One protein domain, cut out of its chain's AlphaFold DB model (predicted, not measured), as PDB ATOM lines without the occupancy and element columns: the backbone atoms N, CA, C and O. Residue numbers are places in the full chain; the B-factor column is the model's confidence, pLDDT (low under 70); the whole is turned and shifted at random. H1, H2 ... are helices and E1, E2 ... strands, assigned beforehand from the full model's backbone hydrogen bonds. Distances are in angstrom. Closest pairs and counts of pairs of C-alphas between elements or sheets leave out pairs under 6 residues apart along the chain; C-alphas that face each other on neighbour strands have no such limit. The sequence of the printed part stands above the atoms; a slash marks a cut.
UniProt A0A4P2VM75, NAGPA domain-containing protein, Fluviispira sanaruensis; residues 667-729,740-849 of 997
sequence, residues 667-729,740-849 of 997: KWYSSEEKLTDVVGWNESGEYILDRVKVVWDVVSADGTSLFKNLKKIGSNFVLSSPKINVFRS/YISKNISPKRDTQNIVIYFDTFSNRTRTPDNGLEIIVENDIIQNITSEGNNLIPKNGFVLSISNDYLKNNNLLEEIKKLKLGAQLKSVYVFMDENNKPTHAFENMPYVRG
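This is residues 667 to 729 and 740 to 849 of the 997 residues of the protein "NAGPA domain-containing protein" of Fluviispira sanaruensis (UniProt A0A4P2VM75). A twisted sheet of five strands and a strongly curled sheet of four make a sandwich that is only partly face to face, with their strands crossed; the half of the curled sheet with E2 and E10 reaches beyond the other sheet. H2 and H3 follow the end of E8 at one side of the five-strand sheet, while H1 and residues 724 to 729, on either side of a cut, reach away from both sheets. The printed part has 173 residues with three named helices and ten named strands, in the order E1 E2 E3 E4 H1 E5 E6 E7 E8 H2 H3 E9 E10; under half of the residues are in these elements, and the class is mixed, helices and strands. The larger sheet runs E4 E5 E8 E6 E7 and is mixed; the other runs E9 E3 E2 E10 and is antiparallel throughout. The whole is compact, with a radius of gyration of the C-alphas of 16.6 A and spans of 45 by 44 by 31 A.

The larger sheet holds E4, residues 717 to 719; E5, residues 754 to 758, 13.5 A long; E8, residues 796 to 802, 20.0 A; E6, residues 771 to 777, 20.2 A; and E7, residues 780 to 785, 14.9 A. C-alpha 796, where E8 begins, is at (-49.313, -29.716, -20.514). The second sheet holds E9, residues 824 to 831, 22.5 A; E3, residues 687 to 700, 33.3 A; E2, residues 676 to 681, 16.5 A; and E10, residues 846 to 849, which ends with C-alpha 849 at (-32.813, -18.352, -7.789). E1, residues 667 to 670, begins with C-alpha 667 at (-38.401, -25.743, -18.779). The helices are H1, residues 740 to 744; H2, residues 803 to 806; and H3, residues 809 to 817, 12.8 A long.

In the larger sheet E8 and E6 are antiparallel at 170 degrees, with N 774 and O 799 2.9 A apart, within hydrogen-bond range. E6 and E7 form a hairpin, with N 775 and O 783 at 2.9 A. E5 and E8 are antiparallel, with N 755 and O 800 at 2.9 A. Edge strand E4 is parallel to E5 at 20 degrees, with no backbone N and O within hydrogen-bond range across the pair. The two sheets form a sandwich, two sheets face to face, with 33 pairs of C-alphas within 10 A and their strands at 86 degrees. The closest C-alphas of E7 and E9 are those of Ile 780 and Leu 824, 5.8 A apart. E3 bends by 89 degrees at residue 690; its residues 687 to 692 pair with E2, a hairpin, with N 678 and O 690 at 2.8 A, and its residues 693 to 700 pair with E9, with N 697 and O 827 at 2.9 A. E2 and E10 are antiparallel, with N 679 and O 848 at 2.9 A. E1 pairs with no named strand; the closest C-alphas of E1 and E4 are those of Ser 670 and Leu 719, 5.3 A apart. H2 is on the larger sheet but only grazes it. H2 and H3 are close but not clearly touching, with the C-alphas of Leu 806 and Leu 812 closest at 5.7 A. H1 is on neither sheet. The O i to N i+4 pair of H1 is within hydrogen-bond range, as are 4 of 5 in H3, while H2 is too short for such a pair.

The C-alphas of Ser 684 and Ser 729, the two farthest apart, are 51.1 A apart. Residues 730 to 739 are not printed, and C-alphas 729 and 740 are 16.0 A apart across this cut. The links E3 to E4, E5 to E6 and E9 to E10 are long. The mean pLDDT of the printed part is 77.4, and residues 709 to 729 and 740 to 753 are under 70.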
ATOM      1  N   LYS A 667     -37.525 -24.915 -19.609       86.56
ATOM      2  CA  LYS A 667     -38.401 -25.743 -18.779       86.56
ATOM      3  C   LYS A 667     -38.257 -25.396 -17.303       86.56
ATOM      4  O   LYS A 667     -37.149 -25.259 -16.787       86.56
ATOM      5  N   TRP A 668     -39.386 -25.297 -16.615       84.62
ATOM      6  CA  TRP A 668     -39.460 -24.967 -15.196       84.62
ATOM      7  C   TRP A 668     -39.396 -26.215 -14.324       84.62
ATOM      8  O   TRP A 668     -40.130 -27.168 -14.560       84.62
ATOM      9  N   TYR A 669     -38.551 -26.191 -13.297       83.69
ATOM     10  CA  TYR A 669     -38.401 -27.283 -12.326       83.69
ATOM     11  C   TYR A 669     -38.846 -26.866 -10.922       83.69
ATOM     12  O   TYR A 669     -39.352 -27.690 -10.161       83.69
ATOM     13  N   SER A 670     -38.694 -25.583 -10.586       82.25
ATOM     14  CA  SER A 670     -39.184 -24.994  -9.339       82.25
ATOM     15  C   SER A 670     -39.371 -23.478  -9.481       82.25
ATOM     16  O   SER A 670     -38.760 -22.839 -10.346       82.25
ATOM     17  N   SER A 671     -40.210 -22.885  -8.630       82.81
ATOM     18  CA  SER A 671     -40.436 -21.434  -8.555       82.81
ATOM     19  C   SER A 671     -40.243 -20.899  -7.129       82.81
ATOM     20  O   SER A 671     -40.100 -21.656  -6.169       82.81
ATOM     21  N   GLU A 672     -40.219 -19.572  -6.978       79.06
ATOM     22  CA  GLU A 672     -40.201 -18.907  -5.672       79.06
ATOM     23  C   GLU A 672     -41.098 -17.670  -5.725       79.06
ATOM     24  O   GLU A 672     -40.917 -16.784  -6.562       79.06
ATOM     25  N   GLU A 673     -42.069 -17.615  -4.820       70.69
ATOM     26  CA  GLU A 673     -42.997 -16.488  -4.693       70.69
ATOM     27  C   GLU A 673     -42.453 -15.391  -3.773       70.69
ATOM     28  O   GLU A 673     -42.981 -14.277  -3.721       70.69
ATOM     29  N   LYS A 674     -41.397 -15.693  -3.012       77.50
ATOM     30  CA  LYS A 674     -40.677 -14.700  -2.222       77.50
ATOM     31  C   LYS A 674     -39.614 -14.024  -3.071       77.50
ATOM     32  O   LYS A 674     -38.961 -14.639  -3.903       77.50
ATOM     33  N   LEU A 675     -39.417 -12.736  -2.816       80.81
ATOM     34  CA  LEU A 675     -38.303 -11.999  -3.400       80.81
ATOM     35  C   LEU A 675     -36.988 -12.683  -3.021       80.81
ATOM     36  O   LEU A 675     -36.683 -12.848  -1.839       80.81
ATOM     37  N   THR A 676     -36.225 -13.084  -4.031       83.12
ATOM     38  CA  THR A 676     -34.969 -13.809  -3.865       83.12
ATOM     39  C   THR A 676     -33.948 -13.344  -4.893       83.12
ATOM     40  O   THR A 676     -34.343 -12.812  -5.928       83.12
ATOM     41  N   ASP A 677     -32.651 -13.505  -4.624       88.81
ATOM     42  CA  ASP A 677     -31.649 -13.190  -5.644       88.81
ATOM     43  C   ASP A 677     -31.623 -14.316  -6.687       88.81
ATOM     44  O   ASP A 677     -31.733 -15.508  -6.365       88.81
ATOM     45  N   VAL A 678     -31.503 -13.915  -7.948       90.75
ATOM     46  CA  VAL A 678     -31.642 -14.772  -9.121       90.75
ATOM     47  C   VAL A 678     -30.569 -14.428 -10.122       90.75
ATOM     48  O   VAL A 678     -30.379 -13.261 -10.461       90.75
ATOM     49  N   VAL A 679     -29.911 -15.460 -10.637       95.25
ATOM     50  CA  VAL A 679     -29.061 -15.346 -11.812       95.25
ATOM     51  C   VAL A 679     -29.726 -16.036 -12.996       95.25
ATOM     52  O   VAL A 679     -30.306 -17.113 -12.849       95.25
ATOM     53  N   GLY A 680     -29.637 -15.431 -14.172       95.75
ATOM     54  CA  GLY A 680     -30.012 -16.053 -15.434       95.75
ATOM     55  C   GLY A 680     -28.915 -15.851 -16.461       95.75
ATOM     56  O   GLY A 680     -28.230 -14.830 -16.419       95.75
ATOM     57  N   TRP A 681     -28.720 -16.820 -17.348       95.06
ATOM     58  CA  TRP A 681     -27.730 -16.722 -18.417       95.06
ATOM     59  C   TRP A 681     -28.163 -17.464 -19.680       95.06
ATOM     60  O   TRP A 681     -29.034 -18.339 -19.647       95.06
ATOM     61  N   ASN A 682     -27.527 -17.112 -20.796       92.12
ATOM     62  CA  ASN A 682     -27.752 -17.724 -22.102       92.12
ATOM     63  C   ASN A 682     -26.460 -18.290 -22.716       92.12
ATOM     64  O   ASN A 682     -25.362 -18.156 -22.170       92.12
ATOM     65  N   GLU A 683     -26.591 -18.947 -23.868       87.31
ATOM     66  CA  GLU A 683     -25.472 -19.600 -24.565       87.31
ATOM     67  C   GLU A 683     -24.477 -18.617 -25.210       87.31
ATOM     68  O   GLU A 683     -23.341 -18.993 -25.520       87.31
ATOM     69  N   SER A 684     -24.887 -17.358 -25.380       85.44
ATOM     70  CA  SER A 684     -24.043 -16.263 -25.872       85.44
ATOM     71  C   SER A 684     -23.073 -15.743 -24.805       85.44
ATOM     72  O   SER A 684     -22.173 -14.962 -25.120       85.44
ATOM     73  N   GLY A 685     -23.225 -16.179 -23.550       86.62
ATOM     74  CA  GLY A 685     -22.424 -15.701 -22.429       86.62
ATOM     75  C   GLY A 685     -22.888 -14.356 -21.881       86.62
ATOM     76  O   GLY A 685     -22.083 -13.617 -21.310       86.62
ATOM     77  N   GLU A 686     -24.167 -14.032 -22.053       90.00
ATOM     78  CA  GLU A 686     -24.823 -12.936 -21.346       90.00
ATOM     79  C   GLU A 686     -25.408 -13.464 -20.036       90.00
ATOM     80  O   GLU A 686     -25.840 -14.618 -19.953       90.00
ATOM     81  N   TYR A 687     -25.420 -12.620 -19.006       93.62
ATOM     82  CA  TYR A 687     -26.022 -12.952 -17.723       93.62
ATOM     83  C   TYR A 687     -26.743 -11.751 -17.118       93.62
ATOM     84  O   TYR A 687     -26.382 -10.597 -17.359       93.62
ATOM     85  N   ILE A 688     -27.740 -12.042 -16.290       92.94
ATOM     86  CA  ILE A 688     -28.492 -11.075 -15.497       92.94
ATOM     87  C   ILE A 688     -28.486 -11.544 -14.050       92.94
ATOM     88  O   ILE A 688     -28.675 -12.728 -13.771       92.94
ATOM     89  N   LEU A 689     -28.268 -10.602 -13.137       91.25
ATOM     90  CA  LEU A 689     -28.370 -10.806 -11.701       91.25
ATOM     91  C   LEU A 689     -29.351  -9.778 -11.144       91.25
ATOM     92  O   LEU A 689     -29.102  -8.575 -11.244       91.25
ATOM     93  N   ASP A 690     -30.451 -10.245 -10.566       88.94
ATOM     94  CA  ASP A 690     -31.483  -9.371 -10.008       88.94
ATOM     95  C   ASP A 690     -32.234 -10.047  -8.856       88.94
ATOM     96  O   ASP A 690     -32.077 -11.246  -8.613       88.94
ATOM     97  N   ARG A 691     -33.052  -9.280  -8.132       87.19
ATOM     98  CA  ARG A 691     -33.933  -9.793  -7.087       87.19
ATOM     99  C   ARG A 691     -35.374  -9.790  -7.566       87.19
ATOM    100  O   ARG A 691     -36.002  -8.740  -7.667       87.19
ATOM    101  N   VAL A 692     -35.912 -10.982  -7.788       87.69
ATOM    102  CA  VAL A 692     -37.271 -11.162  -8.299       87.69
ATOM    103  C   VAL A 692     -38.001 -12.274  -7.556       87.69
ATOM    104  O   VAL A 692     -37.404 -13.067  -6.827       87.69
ATOM    105  N   LYS A 693     -39.313 -12.323  -7.747       84.56
ATOM    106  CA  LYS A 693     -40.159 -13.491  -7.481       84.56
ATOM    107  C   LYS A 693     -40.898 -13.873  -8.758       84.56
ATOM    108  O   LYS A 693     -41.039 -13.035  -9.648       84.56
ATOM    109  N   VAL A 694     -41.406 -15.095  -8.839       82.69
ATOM    110  CA  VAL A 694     -42.256 -15.527  -9.954       82.69
ATOM    111  C   VAL A 694     -43.688 -15.639  -9.466       82.69
ATOM    112  O   VAL A 694     -43.951 -16.291  -8.459       82.69
ATOM    113  N   VAL A 695     -44.607 -15.004 -10.185       81.00
ATOM    114  CA  VAL A 695     -46.045 -15.170  -9.983       81.00
ATOM    115  C   VAL A 695     -46.580 -15.999 -11.136       81.00
ATOM    116  O   VAL A 695     -46.328 -15.678 -12.295       81.00
ATOM    117  N   TRP A 696     -47.295 -17.065 -10.796       80.31
ATOM    118  CA  TRP A 696     -47.953 -17.937 -11.757       80.31
ATOM    119  C   TRP A 696     -49.445 -17.661 -11.785       80.31
ATOM    120  O   TRP A 696     -50.049 -17.350 -10.760       80.31
ATOM    121  N   ASP A 697     -50.021 -17.796 -12.969       80.88
ATOM    122  CA  ASP A 697     -51.445 -17.653 -13.201       80.88
ATOM    123  C   ASP A 697     -51.916 -18.719 -14.196       80.88
ATOM    124  O   ASP A 697     -51.127 -19.338 -14.919       80.88
ATOM    125  N   VAL A 698     -53.222 -18.949 -14.206       84.31
ATOM    126  CA  VAL A 698     -53.888 -19.845 -15.141       84.31
ATOM    127  C   VAL A 698     -55.016 -19.059 -15.789       84.31
ATOM    128  O   VAL A 698     -55.924 -18.588 -15.107       84.31
ATOM    129  N   VAL A 699     -54.937 -18.890 -17.105       86.06
ATOM    130  CA  VAL A 699     -55.826 -18.013 -17.872       86.06
ATOM    131  C   VAL A 699     -56.633 -18.804 -18.895       86.06
ATOM    132  O   VAL A 699     -56.127 -19.754 -19.496       86.06
ATOM    133  N   SER A 700     -57.888 -18.417 -19.101       88.44
ATOM    134  CA  SER A 700     -58.727 -18.926 -20.191       88.44
ATOM    135  C   SER A 700     -58.341 -18.320 -21.548       88.44
ATOM    136  O   SER A 700     -57.493 -17.430 -21.632       88.44
ATOM    137  N   ALA A 701     -58.982 -18.790 -22.626       87.25
ATOM    138  CA  ALA A 701     -58.761 -18.325 -24.005       87.25
ATOM    139  C   ALA A 701     -58.838 -16.796 -24.184       87.25
ATOM    140  O   ALA A 701     -58.125 -16.219 -24.999       87.25
ATOM    141  N   ASP A 702     -59.718 -16.139 -23.426       86.94
ATOM    142  CA  ASP A 702     -59.938 -14.688 -23.434       86.94
ATOM    143  C   ASP A 702     -58.917 -13.911 -22.577       86.94
ATOM    144  O   ASP A 702     -59.015 -12.692 -22.447       86.94
ATOM    145  N   GLY A 703     -57.946 -14.604 -21.974       84.69
ATOM    146  CA  GLY A 703     -56.947 -14.032 -21.075       84.69
ATOM    147  C   GLY A 703     -57.455 -13.771 -19.655       84.69
ATOM    148  O   GLY A 703     -56.729 -13.184 -18.849       84.69
ATOM    149  N   THR A 704     -58.678 -14.187 -19.312       85.25
ATOM    150  CA  THR A 704     -59.206 -14.018 -17.956       85.25
ATOM    151  C   THR A 704     -58.492 -14.962 -16.984       85.25
ATOM    152  O   THR A 704     -58.486 -16.177 -17.162       85.25
ATOM    153  N   SER A 705     -57.897 -14.397 -15.929       82.81
ATOM    154  CA  SER A 705     -57.298 -15.166 -14.830       82.81
ATOM    155  C   SER A 705     -58.357 -15.940 -14.050       82.81
ATOM    156  O   SER A 705     -59.326 -15.352 -13.556       82.81
ATOM    157  N   LEU A 706     -58.106 -17.235 -13.845       79.38
ATOM    158  CA  LEU A 706     -58.891 -18.112 -12.974       79.38
ATOM    159  C   LEU A 706     -58.877 -17.632 -11.510       79.38
ATOM    160  O   LEU A 706     -59.758 -17.967 -10.720       79.38
ATOM    161  N   PHE A 707     -57.887 -16.817 -11.141       75.56
ATOM    162  CA  PHE A 707     -57.630 -16.377  -9.773       75.56
ATOM    163  C   PHE A 707     -57.990 -14.904  -9.514       75.56
ATOM    164  O   PHE A 707     -57.842 -14.421  -8.389       75.56
ATOM    165  N   LYS A 708     -58.537 -14.196 -10.513       70.94
ATOM    166  CA  LYS A 708     -58.841 -12.749 -10.485       70.94
ATOM    167  C   LYS A 708     -59.645 -12.281  -9.261       70.94
ATOM    168  O   LYS A 708     -59.432 -11.174  -8.768       70.94
ATOM    169  N   ASN A 709     -60.567 -13.107  -8.761       63.59
ATOM    170  CA  ASN A 709     -61.519 -12.747  -7.697       63.59
ATOM    171  C   ASN A 709     -61.080 -13.153  -6.280       63.59
ATOM    172  O   ASN A 709     -61.836 -13.011  -5.311       63.59
ATOM    173  N   LEU A 710     -59.853 -13.647  -6.126       63.44
ATOM    174  CA  LEU A 710     -59.328 -14.084  -4.843       63.44
ATOM    175  C   LEU A 710     -58.474 -12.967  -4.216       63.44
ATOM    176  O   LEU A 710     -57.258 -12.908  -4.361       63.44
ATOM    177  N   LYS A 711     -59.127 -12.075  -3.452       43.97
ATOM    178  CA  LYS A 711     -58.519 -10.901  -2.772       43.97
ATOM    179  C   LYS A 711     -57.415 -11.225  -1.744       43.97
ATOM    180  O   LYS A 711     -56.858 -10.310  -1.143       43.97
ATOM    181  N   LYS A 712     -57.133 -12.504  -1.483       44.97
ATOM    182  CA  LYS A 712     -56.242 -12.954  -0.408       44.97
ATOM    183  C   LYS A 712     -55.499 -14.252  -0.748       44.97
ATOM    184  O   LYS A 712     -55.286 -15.070   0.142       44.97
ATOM    185  N   ILE A 713     -55.090 -14.453  -2.005       43.94
ATOM    186  CA  ILE A 713     -54.128 -15.527  -2.311       43.94
ATOM    187  C   ILE A 713     -52.732 -15.059  -1.899       43.94
ATOM    188  O   ILE A 713     -51.929 -14.597  -2.705       43.94
ATOM    189  N   GLY A 714     -52.464 -15.098  -0.599       36.97
ATOM    190  CA  GLY A 714     -51.098 -15.038  -0.112       36.97
ATOM    191  C   GLY A 714     -50.398 -16.355  -0.433       36.97
ATOM    192  O   GLY A 714     -50.822 -17.397   0.051       36.97
ATOM    193  N   SER A 715     -49.320 -16.279  -1.213       36.00
ATOM    194  CA  SER A 715     -48.114 -17.112  -1.071       36.00
ATOM    195  C   SER A 715     -48.237 -18.647  -1.118       36.00
ATOM    196  O   SER A 715     -47.438 -19.309  -0.452       36.00
ATOM    197  N   ASN A 716     -49.200 -19.216  -1.852       36.78
ATOM    198  CA  ASN A 716     -49.400 -20.671  -1.907       36.78
ATOM    199  C   ASN A 716     -49.494 -21.248  -3.340       36.78
ATOM    200  O   ASN A 716     -50.107 -22.304  -3.512       36.78
ATOM    201  N   PHE A 717     -48.899 -20.612  -4.361       41.47
ATOM    202  CA  PHE A 717     -48.606 -21.269  -5.643       41.47
ATOM    203  C   PHE A 717     -47.235 -21.931  -5.570       41.47
ATOM    204  O   PHE A 717     -46.188 -21.301  -5.711       41.47
ATOM    205  N   VAL A 718     -47.241 -23.242  -5.365       40.31
ATOM    206  CA  VAL A 718     -46.017 -24.037  -5.421       40.31
ATOM    207  C   VAL A 718     -45.933 -24.662  -6.805       40.31
ATOM    208  O   VAL A 718     -46.789 -25.451  -7.186       40.31
ATOM    209  N   LEU A 719     -44.883 -24.337  -7.552       42.16
ATOM    210  CA  LEU A 719     -44.398 -25.216  -8.607       42.16
ATOM    211  C   LEU A 719     -43.382 -26.158  -8.002       42.16
ATOM    212  O   LEU A 719     -42.318 -25.713  -7.578       42.16
ATOM    213  N   SER A 720     -43.767 -27.431  -7.911       41.66
ATOM    214  CA  SER A 720     -42.890 -28.603  -7.777       41.66
ATOM    215  C   SER A 720     -41.650 -28.521  -6.870       41.66
ATOM    216  O   SER A 720     -40.732 -29.316  -7.029       41.66
ATOM    217  N   SER A 721     -41.656 -27.690  -5.830       33.06
ATOM    218  CA  SER A 721     -40.996 -28.005  -4.563       33.06
ATOM    219  C   SER A 721     -42.101 -28.139  -3.531       33.06
ATOM    220  O   SER A 721     -42.396 -27.162  -2.840       33.06
ATOM    221  N   PRO A 722     -42.814 -29.281  -3.463       35.34
ATOM    222  CA  PRO A 722     -43.783 -29.464  -2.401       35.34
ATOM    223  C   PRO A 722     -43.058 -29.214  -1.084       35.34
ATOM    224  O   PRO A 722     -42.094 -29.902  -0.773       35.34
ATOM    225  N   LYS A 723     -43.529 -28.247  -0.293       35.78
ATOM    226  CA  LYS A 723     -43.330 -28.333   1.150       35.78
ATOM    227  C   LYS A 723     -44.085 -29.587   1.576       35.78
ATOM    228  O   LYS A 723     -45.292 -29.538   1.802       35.78
ATOM    229  N   ILE A 724     -43.421 -30.739   1.531       32.72
ATOM    230  CA  ILE A 724     -44.043 -32.008   1.881       32.72
ATOM    231  C   ILE A 724     -44.232 -31.986   3.401       32.72
ATOM    232  O   ILE A 724     -43.308 -32.248   4.156       32.72
ATOM    233  N   ASN A 725     -45.427 -31.667   3.886       28.86
ATOM    234  CA  ASN A 725     -45.737 -31.839   5.305       28.86
ATOM    235  C   ASN A 725     -45.917 -33.348   5.595       28.86
ATOM    236  O   ASN A 725     -47.016 -33.883   5.432       28.86
ATOM    237  N   VAL A 726     -44.851 -34.051   6.004       26.00
ATOM    238  CA  VAL A 726     -44.903 -35.465   6.437       26.00
ATOM    239  C   VAL A 726     -44.837 -35.571   7.967       26.00
ATOM    240  O   VAL A 726     -43.904 -35.093   8.596       26.00
ATOM    241  N   PHE A 727     -45.888 -36.194   8.512       27.62
ATOM    242  CA  PHE A 727     -46.113 -36.821   9.827       27.62
ATOM    243  C   PHE A 727     -45.391 -36.331  11.103       27.62
ATOM    244  O   PHE A 727     -44.201 -36.546  11.314       27.62
ATOM    245  N   ARG A 728     -46.225 -35.888  12.064       24.22
ATOM    246  CA  ARG A 728     -46.059 -36.207  13.493       24.22
ATOM    247  C   ARG A 728     -46.098 -37.729  13.684       24.22
ATOM    248  O   ARG A 728     -46.883 -38.433  13.050       24.22
ATOM    249  N   SER A 729     -45.208 -38.193  14.542       25.22
ATOM    250  CA  SER A 729     -44.719 -39.554  14.694       25.22
ATOM    251  C   SER A 729     -45.500 -40.385  15.716       25.22
ATOM    252  O   SER A 729     -45.114 -40.395  16.880       25.22
ATOM    253  N   TYR A 740     -44.196 -49.600   0.486       40.00
ATOM    254  CA  TYR A 740     -44.560 -48.702   1.586       40.00
ATOM    255  C   TYR A 740     -44.124 -47.256   1.319       40.00
ATOM    256  O   TYR A 740     -44.879 -46.324   1.585       40.00
ATOM    257  N   ILE A 741     -42.944 -47.045   0.732       40.06
ATOM    258  CA  ILE A 741     -42.462 -45.705   0.350       40.06
ATOM    259  C   ILE A 741     -43.293 -45.141  -0.808       40.06
ATOM    260  O   ILE A 741     -43.664 -43.966  -0.782       40.06
ATOM    261  N   SER A 742     -43.655 -45.986  -1.782       42.78
ATOM    262  CA  SER A 742     -44.511 -45.587  -2.907       42.78
ATOM    263  C   SER A 742     -45.926 -45.178  -2.475       42.78
ATOM    264  O   SER A 742     -46.527 -44.314  -3.110       42.78
ATOM    265  N   LYS A 743     -46.435 -45.757  -1.375       38.97
ATOM    266  CA  LYS A 743     -47.745 -45.432  -0.788       38.97
ATOM    267  C   LYS A 743     -47.718 -44.270   0.214       38.97
ATOM    268  O   LYS A 743     -48.757 -43.648   0.406       38.97
ATOM    269  N   ASN A 744     -46.578 -43.977   0.851       37.75
ATOM    270  CA  ASN A 744     -46.523 -43.061   2.004       37.75
ATOM    271  C   ASN A 744     -45.738 -41.754   1.793       37.75
ATOM    272  O   ASN A 744     -45.861 -40.854   2.624       37.75
ATOM    273  N   ILE A 745     -44.993 -41.584   0.691       42.84
ATOM    274  CA  ILE A 745     -44.534 -40.252   0.242       42.84
ATOM    275  C   ILE A 745     -45.567 -39.693  -0.744       42.84
ATOM    276  O   ILE A 745     -45.309 -39.525  -1.936       42.84
ATOM    277  N   SER A 746     -46.766 -39.419  -0.240       45.28
ATOM    278  CA  SER A 746     -47.746 -38.607  -0.960       45.28
ATOM    279  C   SER A 746     -47.437 -37.146  -0.637       45.28
ATOM    280  O   SER A 746     -47.491 -36.799   0.549       45.28
ATOM    281  N   PRO A 747     -47.102 -36.262  -1.599       49.16
ATOM    282  CA  PRO A 747     -47.235 -34.828  -1.386       49.16
ATOM    283  C   PRO A 747     -48.647 -34.569  -0.866       49.16
ATOM    284  O   PRO A 747     -49.627 -34.618  -1.611       49.16
ATOM    285  N   LYS A 748     -48.775 -34.363   0.453       43.97
ATOM    286  CA  LYS A 748     -50.043 -33.945   1.029       43.97
ATOM    287  C   LYS A 748     -50.376 -32.633   0.352       43.97
ATOM    288  O   LYS A 748     -49.603 -31.678   0.408       43.97
ATOM    289  N   ARG A 749     -51.533 -32.614  -0.296       55.09
ATOM    290  CA  ARG A 749     -52.191 -31.377  -0.655       55.09
ATOM    291  C   ARG A 749     -52.404 -30.647   0.672       55.09
ATOM    292  O   ARG A 749     -53.202 -31.106   1.487       55.09
ATOM    293  N   ASP A 750     -51.579 -29.637   0.955       54.66
ATOM    294  CA  ASP A 750     -51.738 -28.847   2.176       54.66
ATOM    295  C   ASP A 750     -53.172 -28.324   2.203       54.66
ATOM    296  O   ASP A 750     -53.778 -28.108   1.145       54.66
ATOM    297  N   THR A 751     -53.726 -28.137   3.394       51.88
ATOM    298  CA  THR A 751     -55.134 -27.771   3.560       51.88
ATOM    299  C   THR A 751     -55.475 -26.520   2.744       51.88
ATOM    300  O   THR A 751     -56.574 -26.427   2.217       51.88
ATOM    301  N   GLN A 752     -54.517 -25.629   2.443       58.81
ATOM    302  CA  GLN A 752     -54.762 -24.355   1.750       58.81
ATOM    303  C   GLN A 752     -53.887 -24.057   0.506       58.81
ATOM    304  O   GLN A 752     -53.523 -22.897   0.308       58.81
ATOM    305  N   ASN A 753     -53.571 -25.035  -0.358       69.25
ATOM    306  CA  ASN A 753     -52.681 -24.800  -1.518       69.25
ATOM    307  C   ASN A 753     -53.314 -25.055  -2.902       69.25
ATOM    308  O   ASN A 753     -54.171 -25.928  -3.070       69.25
ATOM    309  N   ILE A 754     -52.805 -24.322  -3.902       75.25
ATOM    310  CA  ILE A 754     -53.007 -24.549  -5.340       75.25
ATOM    311  C   ILE A 754     -51.634 -24.857  -5.953       75.25
ATOM    312  O   ILE A 754     -50.688 -24.095  -5.782       75.25
ATOM    313  N   VAL A 755     -51.502 -25.984  -6.649       77.69
ATOM    314  CA  VAL A 755     -50.214 -26.480  -7.163       77.69
ATOM    315  C   VAL A 755     -50.338 -26.751  -8.655       77.69
ATOM    316  O   VAL A 755     -51.292 -27.397  -9.085       77.69
ATOM    317  N   ILE A 756     -49.372 -26.274  -9.440       83.00
ATOM    318  CA  ILE A 756     -49.256 -26.595 -10.867       83.00
ATOM    319  C   ILE A 756     -48.139 -27.626 -11.011       83.00
ATOM    320  O   ILE A 756     -47.014 -27.395 -10.569       83.00
ATOM    321  N   TYR A 757     -48.453 -28.767 -11.616       84.44
ATOM    322  CA  TYR A 757     -47.496 -29.830 -11.891       84.44
ATOM    323  C   TYR A 757     -47.183 -29.894 -13.385       84.44
ATOM    324  O   TYR A 757     -48.093 -30.090 -14.190       84.44
ATOM    325  N   PHE A 758     -45.902 -29.781 -13.734       84.75
ATOM    326  CA  PHE A 758     -45.376 -30.029 -15.081       84.75
ATOM    327  C   PHE A 758     -44.686 -31.394 -15.167       84.75
ATOM    328  O   PHE A 758     -44.379 -32.017 -14.144       84.75
ATOM    329  N   ASP A 759     -44.423 -31.850 -16.391       81.62
ATOM    330  CA  ASP A 759     -43.736 -33.116 -16.688       81.62
ATOM    331  C   ASP A 759     -42.322 -33.198 -16.080       81.62
ATOM    332  O   ASP A 759     -41.807 -34.286 -15.819       81.62
ATOM    333  N   THR A 760     -41.721 -32.047 -15.782       78.38
ATOM    334  CA  THR A 760     -40.447 -31.913 -15.069       78.38
ATOM    335  C   THR A 760     -40.503 -32.393 -13.619       78.38
ATOM    336  O   THR A 760     -39.466 -32.760 -13.078       78.38
ATOM    337  N   PHE A 761     -41.672 -32.439 -12.972       76.00
ATOM    338  CA  PHE A 761     -41.804 -32.921 -11.592       76.00
ATOM    339  C   PHE A 761     -41.730 -34.452 -11.507       76.00
ATOM    340  O   PHE A 761     -40.952 -35.029 -10.741       76.00
ATOM    341  N   SER A 762     -42.606 -35.121 -12.256       74.25
ATOM    342  CA  SER A 762     -42.849 -36.565 -12.237       74.25
ATOM    343  C   SER A 762     -43.829 -36.910 -13.367       74.25
ATOM    344  O   SER A 762     -44.491 -36.035 -13.909       74.25
ATOM    345  N   ASN A 763     -43.991 -38.194 -13.685       77.81
ATOM    346  CA  ASN A 763     -45.053 -38.671 -14.579       77.81
ATOM    347  C   ASN A 763     -46.467 -38.546 -13.978       77.81
ATOM    348  O   ASN A 763     -47.447 -38.631 -14.712       77.81
ATOM    349  N   ARG A 764     -46.577 -38.383 -12.654       83.00
ATOM    350  CA  ARG A 764     -47.837 -38.203 -11.916       83.00
ATOM    351  C   ARG A 764     -47.706 -37.185 -10.790       83.00
ATOM    352  O   ARG A 764     -46.610 -37.037 -10.238       83.00
ATOM    353  N   THR A 765     -48.820 -36.559 -10.409       78.06
ATOM    354  CA  THR A 765     -48.886 -35.532  -9.350       78.06
ATOM    355  C   THR A 765     -48.624 -36.068  -7.941       78.06
ATOM    356  O   THR A 765     -48.147 -35.326  -7.084       78.06
ATOM    357  N   ARG A 766     -48.891 -37.362  -7.694       76.69
ATOM    358  CA  ARG A 766     -48.776 -38.034  -6.380       76.69
ATOM    359  C   ARG A 766     -49.634 -37.422  -5.266       76.69
ATOM    360  O   ARG A 766     -49.395 -37.669  -4.086       76.69
ATOM    361  N   THR A 767     -50.629 -36.625  -5.623       77.56
ATOM    362  CA  THR A 767     -51.574 -36.033  -4.673       77.56
ATOM    363  C   THR A 767     -52.560 -37.093  -4.154       77.56
ATOM    364  O   THR A 767     -52.845 -38.060  -4.859       77.56
ATOM    365  N   PRO A 768     -53.085 -36.956  -2.922       77.62
ATOM    366  CA  PRO A 768     -54.163 -37.814  -2.421       77.62
ATOM    367  C   PRO A 768     -55.526 -37.447  -3.040       77.62
ATOM    368  O   PRO A 768     -55.708 -36.318  -3.499       77.62
ATOM    369  N   ASP A 769     -56.509 -38.349  -2.929       80.25
ATOM    370  CA  ASP A 769     -57.896 -38.215  -3.437       80.25
ATOM    371  C   ASP A 769     -58.769 -37.182  -2.677       80.25
ATOM    372  O   ASP A 769     -59.948 -37.396  -2.413       80.25
ATOM    373  N   ASN A 770     -58.200 -36.045  -2.263       78.19
ATOM    374  CA  ASN A 770     -58.882 -35.034  -1.448       78.19
ATOM    375  C   ASN A 770     -58.738 -33.620  -2.038       78.19
ATOM    376  O   ASN A 770     -57.839 -32.851  -1.680       78.19
ATOM    377  N   GLY A 771     -59.621 -33.280  -2.981       86.25
ATOM    378  CA  GLY A 771     -59.754 -31.976  -3.659       86.25
ATOM    379  C   GLY A 771     -59.934 -32.164  -5.172       86.25
ATOM    380  O   GLY A 771     -60.546 -33.147  -5.560       86.25
ATOM    381  N   LEU A 772     -59.405 -31.275  -6.020       89.94
ATOM    382  CA  LEU A 772     -59.652 -31.283  -7.472       89.94
ATOM    383  C   LEU A 772     -58.351 -31.256  -8.286       89.94
ATOM    384  O   LEU A 772     -57.447 -30.494  -7.954       89.94
ATOM    385  N   GLU A 773     -58.265 -32.037  -9.361       92.31
ATOM    386  CA  GLU A 773     -57.237 -31.930 -10.401       92.31
ATOM    387  C   GLU A 773     -57.861 -31.594 -11.760       92.31
ATOM    388  O   GLU A 773     -58.824 -32.224 -12.197       92.31
ATOM    389  N   ILE A 774     -57.293 -30.595 -12.434       94.50
ATOM    390  CA  ILE A 774     -57.630 -30.213 -13.806       94.50
ATOM    391  C   ILE A 774     -56.432 -30.575 -14.678       94.50
ATOM    392  O   ILE A 774     -55.343 -30.025 -14.502       94.50
ATOM    393  N   ILE A 775     -56.632 -31.517 -15.596       96.88
ATOM    394  CA  ILE A 775     -55.600 -32.022 -16.502       96.88
ATOM    395  C   ILE A 775     -55.690 -31.234 -17.801       96.88
ATOM    396  O   ILE A 775     -56.728 -31.244 -18.464       96.88
ATOM    397  N   VAL A 776     -54.604 -30.559 -18.163       94.56
ATOM    398  CA  VAL A 776     -54.511 -29.721 -19.357       94.56
ATOM    399  C   VAL A 776     -53.419 -30.269 -20.258       94.56
ATOM    400  O   VAL A 776     -52.288 -30.440 -19.814       94.56
ATOM    401  N   GLU A 777     -53.734 -30.514 -21.525       96.50
ATOM    402  CA  GLU A 777     -52.779 -30.961 -22.539       96.50
ATOM    403  C   GLU A 777     -52.926 -30.106 -23.795       96.50
ATOM    404  O   GLU A 777     -54.040 -29.919 -24.284       96.50
ATOM    405  N   ASN A 778     -51.806 -29.583 -24.307       94.69
ATOM    406  CA  ASN A 778     -51.771 -28.636 -25.425       94.69
ATOM    407  C   ASN A 778     -52.708 -27.433 -25.197       94.69
ATOM    408  O   ASN A 778     -53.485 -27.069 -26.076       94.69
ATOM    409  N   ASP A 779     -52.662 -26.863 -23.987       94.69
ATOM    410  CA  ASP A 779     -53.535 -25.779 -23.516       94.69
ATOM    411  C   ASP A 779     -55.046 -26.097 -23.561       94.69
ATOM    412  O   ASP A 779     -55.865 -25.185 -23.503       94.69
ATOM    413  N   ILE A 780     -55.450 -27.373 -23.646       96.19
ATOM    414  CA  ILE A 780     -56.855 -27.811 -23.663       96.19
ATOM    415  C   ILE A 780     -57.155 -28.664 -22.430       96.19
ATOM    416  O   ILE A 780     -56.420 -29.602 -22.117       96.19
ATOM    417  N   ILE A 781     -58.264 -28.375 -21.744       97.25
ATOM    418  CA  ILE A 781     -58.730 -29.167 -20.599       97.25
ATOM    419  C   ILE A 781     -59.178 -30.553 -21.077       97.25
ATOM    420  O   ILE A 781     -60.193 -30.683 -21.765       97.25
ATOM    421  N   GLN A 782     -58.441 -31.580 -20.659       97.62
ATOM    422  CA  GLN A 782     -58.712 -32.986 -20.963       97.62
ATOM    423  C   GLN A 782     -59.595 -33.648 -19.911       97.62
ATOM    424  O   GLN A 782     -60.436 -34.480 -20.243       97.62
ATOM    425  N   ASN A 783     -59.409 -33.294 -18.636       96.88
ATOM    426  CA  ASN A 783     -60.186 -33.870 -17.544       96.88
ATOM    427  C   ASN A 783     -60.288 -32.916 -16.349       96.88
ATOM    428  O   ASN A 783     -59.393 -32.105 -16.111       96.88
ATOM    429  N   ILE A 784     -61.367 -33.053 -15.582       95.38
ATOM    430  CA  ILE A 784     -61.581 -32.396 -14.293       95.38
ATOM    431  C   ILE A 784     -62.063 -33.484 -13.335       95.38
ATOM    432  O   ILE A 784     -63.171 -33.993 -13.489       95.38
ATOM    433  N   THR A 785     -61.231 -33.868 -12.369       93.88
ATOM    434  CA  THR A 785     -61.495 -35.020 -11.496       93.88
ATOM    435  C   THR A 785     -61.182 -34.708 -10.037       93.88
ATOM    436  O   THR A 785     -60.331 -33.873  -9.735       93.88
ATOM    437  N   SER A 786     -61.888 -35.366  -9.117       89.75
ATOM    438  CA  SER A 786     -61.554 -35.351  -7.690       89.75
ATOM    439  C   SER A 786     -60.541 -36.428  -7.292       89.75
ATOM    440  O   SER A 786     -60.037 -36.407  -6.170       89.75
ATOM    441  N   GLU A 787     -60.250 -37.365  -8.196       88.75
ATOM    442  CA  GLU A 787     -59.189 -38.357  -8.019       88.75
ATOM    443  C   GLU A 787     -57.828 -37.650  -8.017       88.75
ATOM    444  O   GLU A 787     -57.578 -36.752  -8.826       88.75
ATOM    445  N   GLY A 788     -56.955 -38.018  -7.082       86.56
ATOM    446  CA  GLY A 788     -55.585 -37.526  -7.017       86.56
ATOM    447  C   GLY A 788     -54.635 -38.346  -7.890       86.56
ATOM    448  O   GLY A 788     -55.009 -39.328  -8.529       86.56
ATOM    449  N   ASN A 789     -53.357 -37.965  -7.885       86.38
ATOM    450  CA  ASN A 789     -52.268 -38.717  -8.512       86.38
ATOM    451  C   ASN A 789     -52.432 -38.949 -10.033       86.38
ATOM    452  O   ASN A 789     -52.020 -39.992 -10.563       86.38
ATOM    453  N   ASN A 790     -53.002 -37.987 -10.763       90.88
ATOM    454  CA  ASN A 790     -53.180 -38.107 -12.210       90.88
ATOM    455  C   ASN A 790     -51.859 -38.017 -12.982       90.88
ATOM    456  O   ASN A 790     -50.859 -37.483 -12.494       90.88
ATOM    457  N   LEU A 791     -51.871 -38.563 -14.204       90.94
ATOM    458  CA  LEU A 791     -50.772 -38.428 -15.160       90.94
ATOM    459  C   LEU A 791     -50.571 -36.958 -15.526       90.94
ATOM    460  O   LEU A 791     -51.536 -36.249 -15.799       90.94
ATOM    461  N   ILE A 792     -49.312 -36.526 -15.555       86.12
ATOM    462  CA  ILE A 792     -48.946 -35.176 -15.977       86.12
ATOM    463  C   ILE A 792     -48.614 -35.212 -17.477       86.12
ATOM    464  O   ILE A 792     -47.679 -35.923 -17.862       86.12
ATOM    465  N   PRO A 793     -49.364 -34.499 -18.342       90.25
ATOM    466  CA  PRO A 793     -49.110 -34.512 -19.783       90.25
ATOM    467  C   PRO A 793     -47.748 -33.901 -20.138       90.25
ATOM    468  O   PRO A 793     -47.346 -32.900 -19.550       90.25
ATOM    469  N   LYS A 794     -47.052 -34.456 -21.144       86.56
ATOM    470  CA  LYS A 794     -45.726 -33.965 -21.585       86.56
ATOM    471  C   LYS A 794     -45.757 -32.535 -22.136       86.56
ATOM    472  O   LYS A 794     -44.801 -31.789 -21.967       86.56
ATOM    473  N   ASN A 795     -46.854 -32.163 -22.791       89.00
ATOM    474  CA  ASN A 795     -47.068 -30.838 -23.379       89.00
ATOM    475  C   ASN A 795     -48.193 -30.102 -22.642       89.00
ATOM    476  O   ASN A 795     -49.094 -29.526 -23.254       89.00
ATOM    477  N   GLY A 796     -48.210 -30.208 -21.318       90.44
ATOM    478  CA  GLY A 796     -49.313 -29.716 -20.514       90.44
ATOM    479  C   GLY A 796     -48.976 -29.634 -19.036       90.44
ATOM    480  O   GLY A 796     -47.811 -29.629 -18.644       90.44
ATOM    481  N   PHE A 797     -50.014 -29.536 -18.214       90.06
ATOM    482  CA  PHE A 797     -49.881 -29.445 -16.768       90.06
ATOM    483  C   PHE A 797     -51.104 -30.018 -16.060       90.06
ATOM    484  O   PHE A 797     -52.179 -30.166 -16.644       90.06
ATOM    485  N   VAL A 798     -50.944 -30.310 -14.773       91.00
ATOM    486  CA  VAL A 798     -52.063 -30.611 -13.877       91.00
ATOM    487  C   VAL A 798     -52.176 -29.503 -12.841       91.00
ATOM    488  O   VAL A 798     -51.234 -29.251 -12.089       91.00
ATOM    489  N   LEU A 799     -53.331 -28.845 -12.790       90.69
ATOM    490  CA  LEU A 799     -53.675 -27.888 -11.743       90.69
ATOM    491  C   LEU A 799     -54.389 -28.632 -10.611       90.69
ATOM    492  O   LEU A 799     -55.510 -29.100 -10.782       90.69
ATOM    493  N   SER A 800     -53.742 -28.732  -9.454       87.06
ATOM    494  CA  SER A 800     -54.239 -29.435  -8.272       87.06
ATOM    495  C   SER A 800     -54.645 -28.444  -7.180       87.06
ATOM    496  O   SER A 800     -53.821 -27.660  -6.708       87.06
ATOM    497  N   ILE A 801     -55.894 -28.517  -6.726       85.25
ATOM    498  CA  ILE A 801     -56.529 -27.560  -5.810       85.25
ATOM    499  C   ILE A 801     -56.999 -28.286  -4.548       85.25
ATOM    500  O   ILE A 801     -57.687 -29.309  -4.630       85.25
ATOM    501  N   SER A 802     -56.620 -27.782  -3.366       81.44
ATOM    502  CA  SER A 802     -57.009 -28.385  -2.082       81.44
ATOM    503  C   SER A 802     -58.488 -28.240  -1.787       81.44
ATOM    504  O   SER A 802     -59.130 -27.258  -2.156       81.44
ATOM    505  N   ASN A 803     -59.033 -29.232  -1.084       82.31
ATOM    506  CA  ASN A 803     -60.443 -29.233  -0.730       82.31
ATOM    507  C   ASN A 803     -60.820 -28.024   0.147       82.31
ATOM    508  O   ASN A 803     -61.879 -27.437  -0.062       82.31
ATOM    509  N   ASP A 804     -59.954 -27.562   1.064       76.56
ATOM    510  CA  ASP A 804     -60.283 -26.342   1.818       76.56
ATOM    511  C   ASP A 804     -60.185 -25.066   0.974       76.56
ATOM    512  O   ASP A 804     -60.881 -24.100   1.280       76.56
ATOM    513  N   TYR A 805     -59.419 -25.056  -0.124       75.94
ATOM    514  CA  TYR A 805     -59.453 -23.946  -1.083       75.94
ATOM    515  C   TYR A 805     -60.719 -23.964  -1.948       75.94
ATOM    516  O   TYR A 805     -61.249 -22.903  -2.276       75.94
ATOM    517  N   LEU A 806     -61.253 -25.149  -2.263       78.12
ATOM    518  CA  LEU A 806     -62.540 -25.300  -2.957       78.12
ATOM    519  C   LEU A 806     -63.729 -24.804  -2.122       78.12
ATOM    520  O   LEU A 806     -64.753 -24.436  -2.692       78.12
ATOM    521  N   LYS A 807     -63.596 -24.714  -0.789       79.94
ATOM    522  CA  LYS A 807     -64.596 -24.063   0.082       79.94
ATOM    523  C   LYS A 807     -64.690 -22.547  -0.148       79.94
ATOM    524  O   LYS A 807     -65.605 -21.906   0.365       79.94
ATOM    525  N   ASN A 808     -63.762 -21.949  -0.899       75.88
ATOM    526  CA  ASN A 808     -63.862 -20.556  -1.308       75.88
ATOM    527  C   ASN A 808     -64.875 -20.410  -2.455       75.88
ATOM    528  O   ASN A 808     -64.575 -20.747  -3.601       75.88
ATOM    529  N   ASN A 809     -66.048 -19.847  -2.149       74.12
ATOM    530  CA  ASN A 809     -67.138 -19.663  -3.113       74.12
ATOM    531  C   ASN A 809     -66.697 -18.954  -4.405       74.12
ATOM    532  O   ASN A 809     -67.171 -19.314  -5.475       74.12
ATOM    533  N   ASN A 810     -65.759 -18.001  -4.344       77.31
ATOM    534  CA  ASN A 810     -65.316 -17.284  -5.543       77.31
ATOM    535  C   ASN A 810     -64.511 -18.181  -6.491       77.31
ATOM    536  O   ASN A 810     -64.703 -18.098  -7.698       77.31
ATOM    537  N   LEU A 811     -63.624 -19.035  -5.967       77.50
ATOM    538  CA  LEU A 811     -62.859 -19.967  -6.802       77.50
ATOM    539  C   LEU A 811     -63.760 -21.073  -7.353       77.50
ATOM    540  O   LEU A 811     -63.640 -21.438  -8.517       77.50
ATOM    541  N   LEU A 812     -64.668 -21.591  -6.522       81.25
ATOM    542  CA  LEU A 812     -65.590 -22.646  -6.926       81.25
ATOM    543  C   LEU A 812     -66.472 -22.204  -8.102       81.25
ATOM    544  O   LEU A 812     -66.680 -22.981  -9.030       81.25
ATOM    545  N   GLU A 813     -66.950 -20.956  -8.094       82.38
ATOM    546  CA  GLU A 813     -67.719 -20.395  -9.208       82.38
ATOM    547  C   GLU A 813     -66.890 -20.248 -10.491       82.38
ATOM    548  O   GLU A 813     -67.413 -20.500 -11.573       82.38
ATOM    549  N   GLU A 814     -65.600 -19.906 -10.411       82.69
ATOM    550  CA  GLU A 814     -64.733 -19.884 -11.599       82.69
ATOM    551  C   GLU A 814     -64.442 -21.300 -12.124       82.69
ATOM    552  O   GLU A 814     -64.535 -21.544 -13.325       82.69
ATOM    553  N   ILE A 815     -64.181 -22.268 -11.240       85.50
ATOM    554  CA  ILE A 815     -63.958 -23.672 -11.620       85.50
ATOM    555  C   ILE A 815     -65.197 -24.265 -12.303       85.50
ATOM    556  O   ILE A 815     -65.059 -24.961 -13.304       85.50
ATOM    557  N   LYS A 816     -66.412 -23.965 -11.819       86.19
ATOM    558  CA  LYS A 816     -67.670 -24.423 -12.441       86.19
ATOM    559  C   LYS A 816     -67.859 -23.925 -13.879       86.19
ATOM    560  O   LYS A 816     -68.637 -24.522 -14.621       86.19
ATOM    561  N   LYS A 817     -67.184 -22.841 -14.280       87.50
ATOM    562  CA  LYS A 817     -67.225 -22.333 -15.662       87.50
ATOM    563  C   LYS A 817     -66.320 -23.128 -16.603       87.50
ATOM    564  O   LYS A 817     -66.525 -23.063 -17.816       87.50
ATOM    565  N   LEU A 818     -65.340 -23.863 -16.074       90.50
ATOM    566  CA  LEU A 818     -64.437 -24.685 -16.872       90.50
ATOM    567  C   LEU A 818     -65.189 -25.883 -17.461       90.50
ATOM    568  O   LEU A 818     -65.992 -26.533 -16.795       90.50
ATOM    569  N   LYS A 819     -64.920 -26.181 -18.733       93.25
ATOM    570  CA  LYS A 819     -65.517 -27.303 -19.465       93.25
ATOM    571  C   LYS A 819     -64.423 -28.094 -20.163       93.25
ATOM    572  O   LYS A 819     -63.420 -27.521 -20.584       93.25
ATOM    573  N   LEU A 820     -64.646 -29.395 -20.325       95.50
ATOM    574  CA  LEU A 820     -63.789 -30.227 -21.170       95.50
ATOM    575  C   LEU A 820     -63.714 -29.630 -22.582       95.50
ATOM    576  O   LEU A 820     -64.717 -29.141 -23.105       95.50
ATOM    577  N   GLY A 821     -62.519 -29.635 -23.169       93.56
ATOM    578  CA  GLY A 821     -62.253 -29.027 -24.473       93.56
ATOM    579  C   GLY A 821     -62.058 -27.505 -24.458       93.56
ATOM    580  O   GLY A 821     -61.677 -26.945 -25.484       93.56
ATOM    581  N   ALA A 822     -62.282 -26.817 -23.332       94.25
ATOM    582  CA  ALA A 822     -61.969 -25.393 -23.222       94.25
ATOM    583  C   ALA A 822     -60.452 -25.164 -23.162       94.25
ATOM    584  O   ALA A 822     -59.709 -26.002 -22.643       94.25
ATOM    585  N   GLN A 823     -60.004 -24.010 -23.661       94.44
ATOM    586  CA  GLN A 823     -58.604 -23.615 -23.543       94.44
ATOM    587  C   GLN A 823     -58.291 -23.090 -22.143       94.44
ATOM    588  O   GLN A 823     -59.027 -22.261 -21.596       94.44
ATOM    589  N   LEU A 824     -57.167 -23.542 -21.602       92.12
ATOM    590  CA  LEU A 824     -56.629 -23.125 -20.321       92.12
ATOM    591  C   LEU A 824     -55.104 -23.123 -20.415       92.12
ATOM    592  O   LEU A 824     -54.506 -24.147 -20.730       92.12
ATOM    593  N   LYS A 825     -54.470 -21.987 -20.136       90.31
ATOM    594  CA  LYS A 825     -53.024 -21.808 -20.288       90.31
ATOM    595  C   LYS A 825     -52.384 -21.418 -18.966       90.31
ATOM    596  O   LYS A 825     -52.916 -20.582 -18.241       90.31
ATOM    597  N   SER A 826     -51.218 -21.984 -18.675       85.94
ATOM    598  CA  SER A 826     -50.376 -21.519 -17.573       85.94
ATOM    599  C   SER A 826     -49.479 -20.377 -18.051       85.94
ATOM    600  O   SER A 826     -48.807 -20.494 -19.077       85.94
ATOM    601  N   VAL A 827     -49.481 -19.261 -17.326       84.62
ATOM    602  CA  VAL A 827     -48.638 -18.092 -17.605       84.62
ATOM    603  C   VAL A 827     -47.860 -17.703 -16.354       84.62
ATOM    604  O   VAL A 827     -48.281 -17.982 -15.232       84.62
ATOM    605  N   TYR A 828     -46.714 -17.055 -16.542       85.31
ATOM    606  CA  TYR A 828     -45.873 -16.591 -15.446       85.31
ATOM    607  C   TYR A 828     -45.372 -15.177 -15.704       85.31
ATOM    608  O   TYR A 828     -45.221 -14.756 -16.849       85.31
ATOM    609  N   VAL A 829     -45.088 -14.459 -14.622       83.94
ATOM    610  CA  VAL A 829     -44.504 -13.119 -14.657       83.94
ATOM    611  C   VAL A 829     -43.436 -13.020 -13.575       83.94
ATOM    612  O   VAL A 829     -43.672 -13.387 -12.418       83.94
ATOM    613  N   PHE A 830     -42.255 -12.511 -13.929       87.06
ATOM    614  CA  PHE A 830     -41.272 -12.109 -12.927       87.06
ATOM    615  C   PHE A 830     -41.671 -10.756 -12.344       87.06
ATOM    616  O   PHE A 830     -42.001  -9.830 -13.079       87.06
ATOM    617  N   MET A 831     -41.620 -10.632 -11.023       85.75
ATOM    618  CA  MET A 831     -41.938  -9.398 -10.311       85.75
ATOM    619  C   MET A 831     -40.695  -8.892  -9.588       85.75
ATOM    620  O   MET A 831     -40.053  -9.659  -8.865       85.75
ATOM    621  N   ASP A 832     -40.384  -7.611  -9.766       86.81
ATOM    622  CA  ASP A 832     -39.278  -6.935  -9.085       86.81
ATOM    623  C   ASP A 832     -39.587  -6.650  -7.598       86.81
ATOM    624  O   ASP A 832     -40.656  -6.974  -7.065       86.81
ATOM    625  N   GLU A 833     -38.644  -6.006  -6.906       84.25
ATOM    626  CA  GLU A 833     -38.789  -5.594  -5.500       84.25
ATOM    627  C   GLU A 833     -39.945  -4.615  -5.234       84.25
ATOM    628  O   GLU A 833     -40.433  -4.531  -4.106       84.25
ATOM    629  N   ASN A 834     -40.435  -3.929  -6.269       84.62
ATOM    630  CA  ASN A 834     -41.572  -3.013  -6.215       84.62
ATOM    631  C   ASN A 834     -42.894  -3.687  -6.622       84.62
ATOM    632  O   ASN A 834     -43.904  -2.997  -6.768       84.62
ATOM    633  N   ASN A 835     -42.909  -5.015  -6.796       82.94
ATOM    634  CA  ASN A 835     -44.025  -5.773  -7.365       82.94
ATOM    635  C   ASN A 835     -44.454  -5.267  -8.754       82.94
ATOM    636  O   ASN A 835     -45.645  -5.273  -9.071       82.94
ATOM    637  N   LYS A 836     -43.509  -4.826  -9.584       88.50
ATOM    638  CA  LYS A 836     -43.754  -4.519 -10.994       88.50
ATOM    639  C   LYS A 836     -43.317  -5.695 -11.869       88.50
ATOM    640  O   LYS A 836     -42.262  -6.275 -11.597       88.50
ATOM    641  N   PRO A 837     -44.089  -6.035 -12.917       87.31
ATOM    642  CA  PRO A 837     -43.655  -6.989 -13.928       87.31
ATOM    643  C   PRO A 837     -42.299  -6.595 -14.521       87.31
ATOM    644  O   PRO A 837     -42.079  -5.430 -14.859       87.31
ATOM    645  N   THR A 838     -41.407  -7.567 -14.661       89.00
ATOM    646  CA  THR A 838     -40.119  -7.428 -15.341       89.00
ATOM    647  C   THR A 838     -39.928  -8.569 -16.331       89.00
ATOM    648  O   THR A 838     -40.268  -9.716 -16.051       89.00
ATOM    649  N   HIS A 839     -39.349  -8.256 -17.486       87.06
ATOM    650  CA  HIS A 839     -39.066  -9.223 -18.552       87.06
ATOM    651  C   HIS A 839     -37.601  -9.694 -18.536       87.06
ATOM    652  O   HIS A 839     -37.151 -10.384 -19.447       87.06
ATOM    653  N   ALA A 840     -36.837  -9.329 -17.497       82.69
ATOM    654  CA  ALA A 840     -35.385  -9.510 -17.450       82.69
ATOM    655  C   ALA A 840     -34.932 -10.967 -17.662       82.69
ATOM    656  O   ALA A 840     -33.913 -11.205 -18.296       82.69
ATOM    657  N   PHE A 841     -35.692 -11.953 -17.184       91.56
ATOM    658  CA  PHE A 841     -35.300 -13.368 -17.242       91.56
ATOM    659  C   PHE A 841     -36.057 -14.190 -18.294       91.56
ATOM    660  O   PHE A 841     -35.823 -15.394 -18.403       91.56
ATOM    661  N   GLU A 842     -36.960 -13.584 -19.073       87.00
ATOM    662  CA  GLU A 842     -37.798 -14.327 -20.028       87.00
ATOM    663  C   GLU A 842     -36.958 -15.030 -21.095       87.00
ATOM    664  O   GLU A 842     -37.130 -16.228 -21.306       87.00
ATOM    665  N   ASN A 843     -35.968 -14.325 -21.648       90.12
ATOM    666  CA  ASN A 843     -35.072 -14.830 -22.694       90.12
ATOM    667  C   ASN A 843     -33.834 -15.572 -22.153       90.12
ATOM    668  O   ASN A 843     -32.903 -15.851 -22.909       90.12
ATOM    669  N   MET A 844     -33.773 -15.851 -20.847       95.12
ATOM    670  CA  MET A 844     -32.648 -16.566 -20.235       95.12
ATOM    671  C   MET A 844     -32.988 -18.054 -20.111       95.12
ATOM    672  O   MET A 844     -33.786 -18.385 -19.240       95.12
ATOM    673  N   PRO A 845     -32.419 -18.965 -20.925       93.75
ATOM    674  CA  PRO A 845     -32.783 -20.387 -20.908       93.75
ATOM    675  C   PRO A 845     -32.403 -21.091 -19.602       93.75
ATOM    676  O   PRO A 845     -33.054 -22.066 -19.218       93.75
ATOM    677  N   TYR A 846     -31.377 -20.587 -18.908       95.44
ATOM    678  CA  TYR A 846     -30.965 -21.051 -17.589       95.44
ATOM    679  C   TYR A 846     -31.237 -19.968 -16.557       95.44
ATOM    680  O   TYR A 846     -30.766 -18.840 -16.703       95.44
ATOM    681  N   VAL A 847     -31.978 -20.310 -15.504       95.31
ATOM    682  CA  VAL A 847     -32.260 -19.407 -14.383       95.31
ATOM    683  C   VAL A 847     -32.128 -20.176 -13.077       95.31
ATOM    684  O   VAL A 847     -32.744 -21.229 -12.913       95.31
ATOM    685  N   ARG A 848     -31.361 -19.629 -12.128       94.44
ATOM    686  CA  ARG A 848     -31.229 -20.164 -10.771       94.44
ATOM    687  C   ARG A 848     -31.434 -19.067  -9.728       94.44
ATOM    688  O   ARG A 848     -30.675 -18.105  -9.662       94.44
ATOM    689  N   GLY A 849     -32.460 -19.232  -8.900       87.25
ATOM    690  CA  GLY A 849     -32.813 -18.352  -7.789       87.25
ATOM    691  C   GLY A 849     -32.592 -18.987  -6.424       87.25
ATOM    692  O   GLY A 849     -32.228 -20.158  -6.324       87.25
TER     693      GLY A 849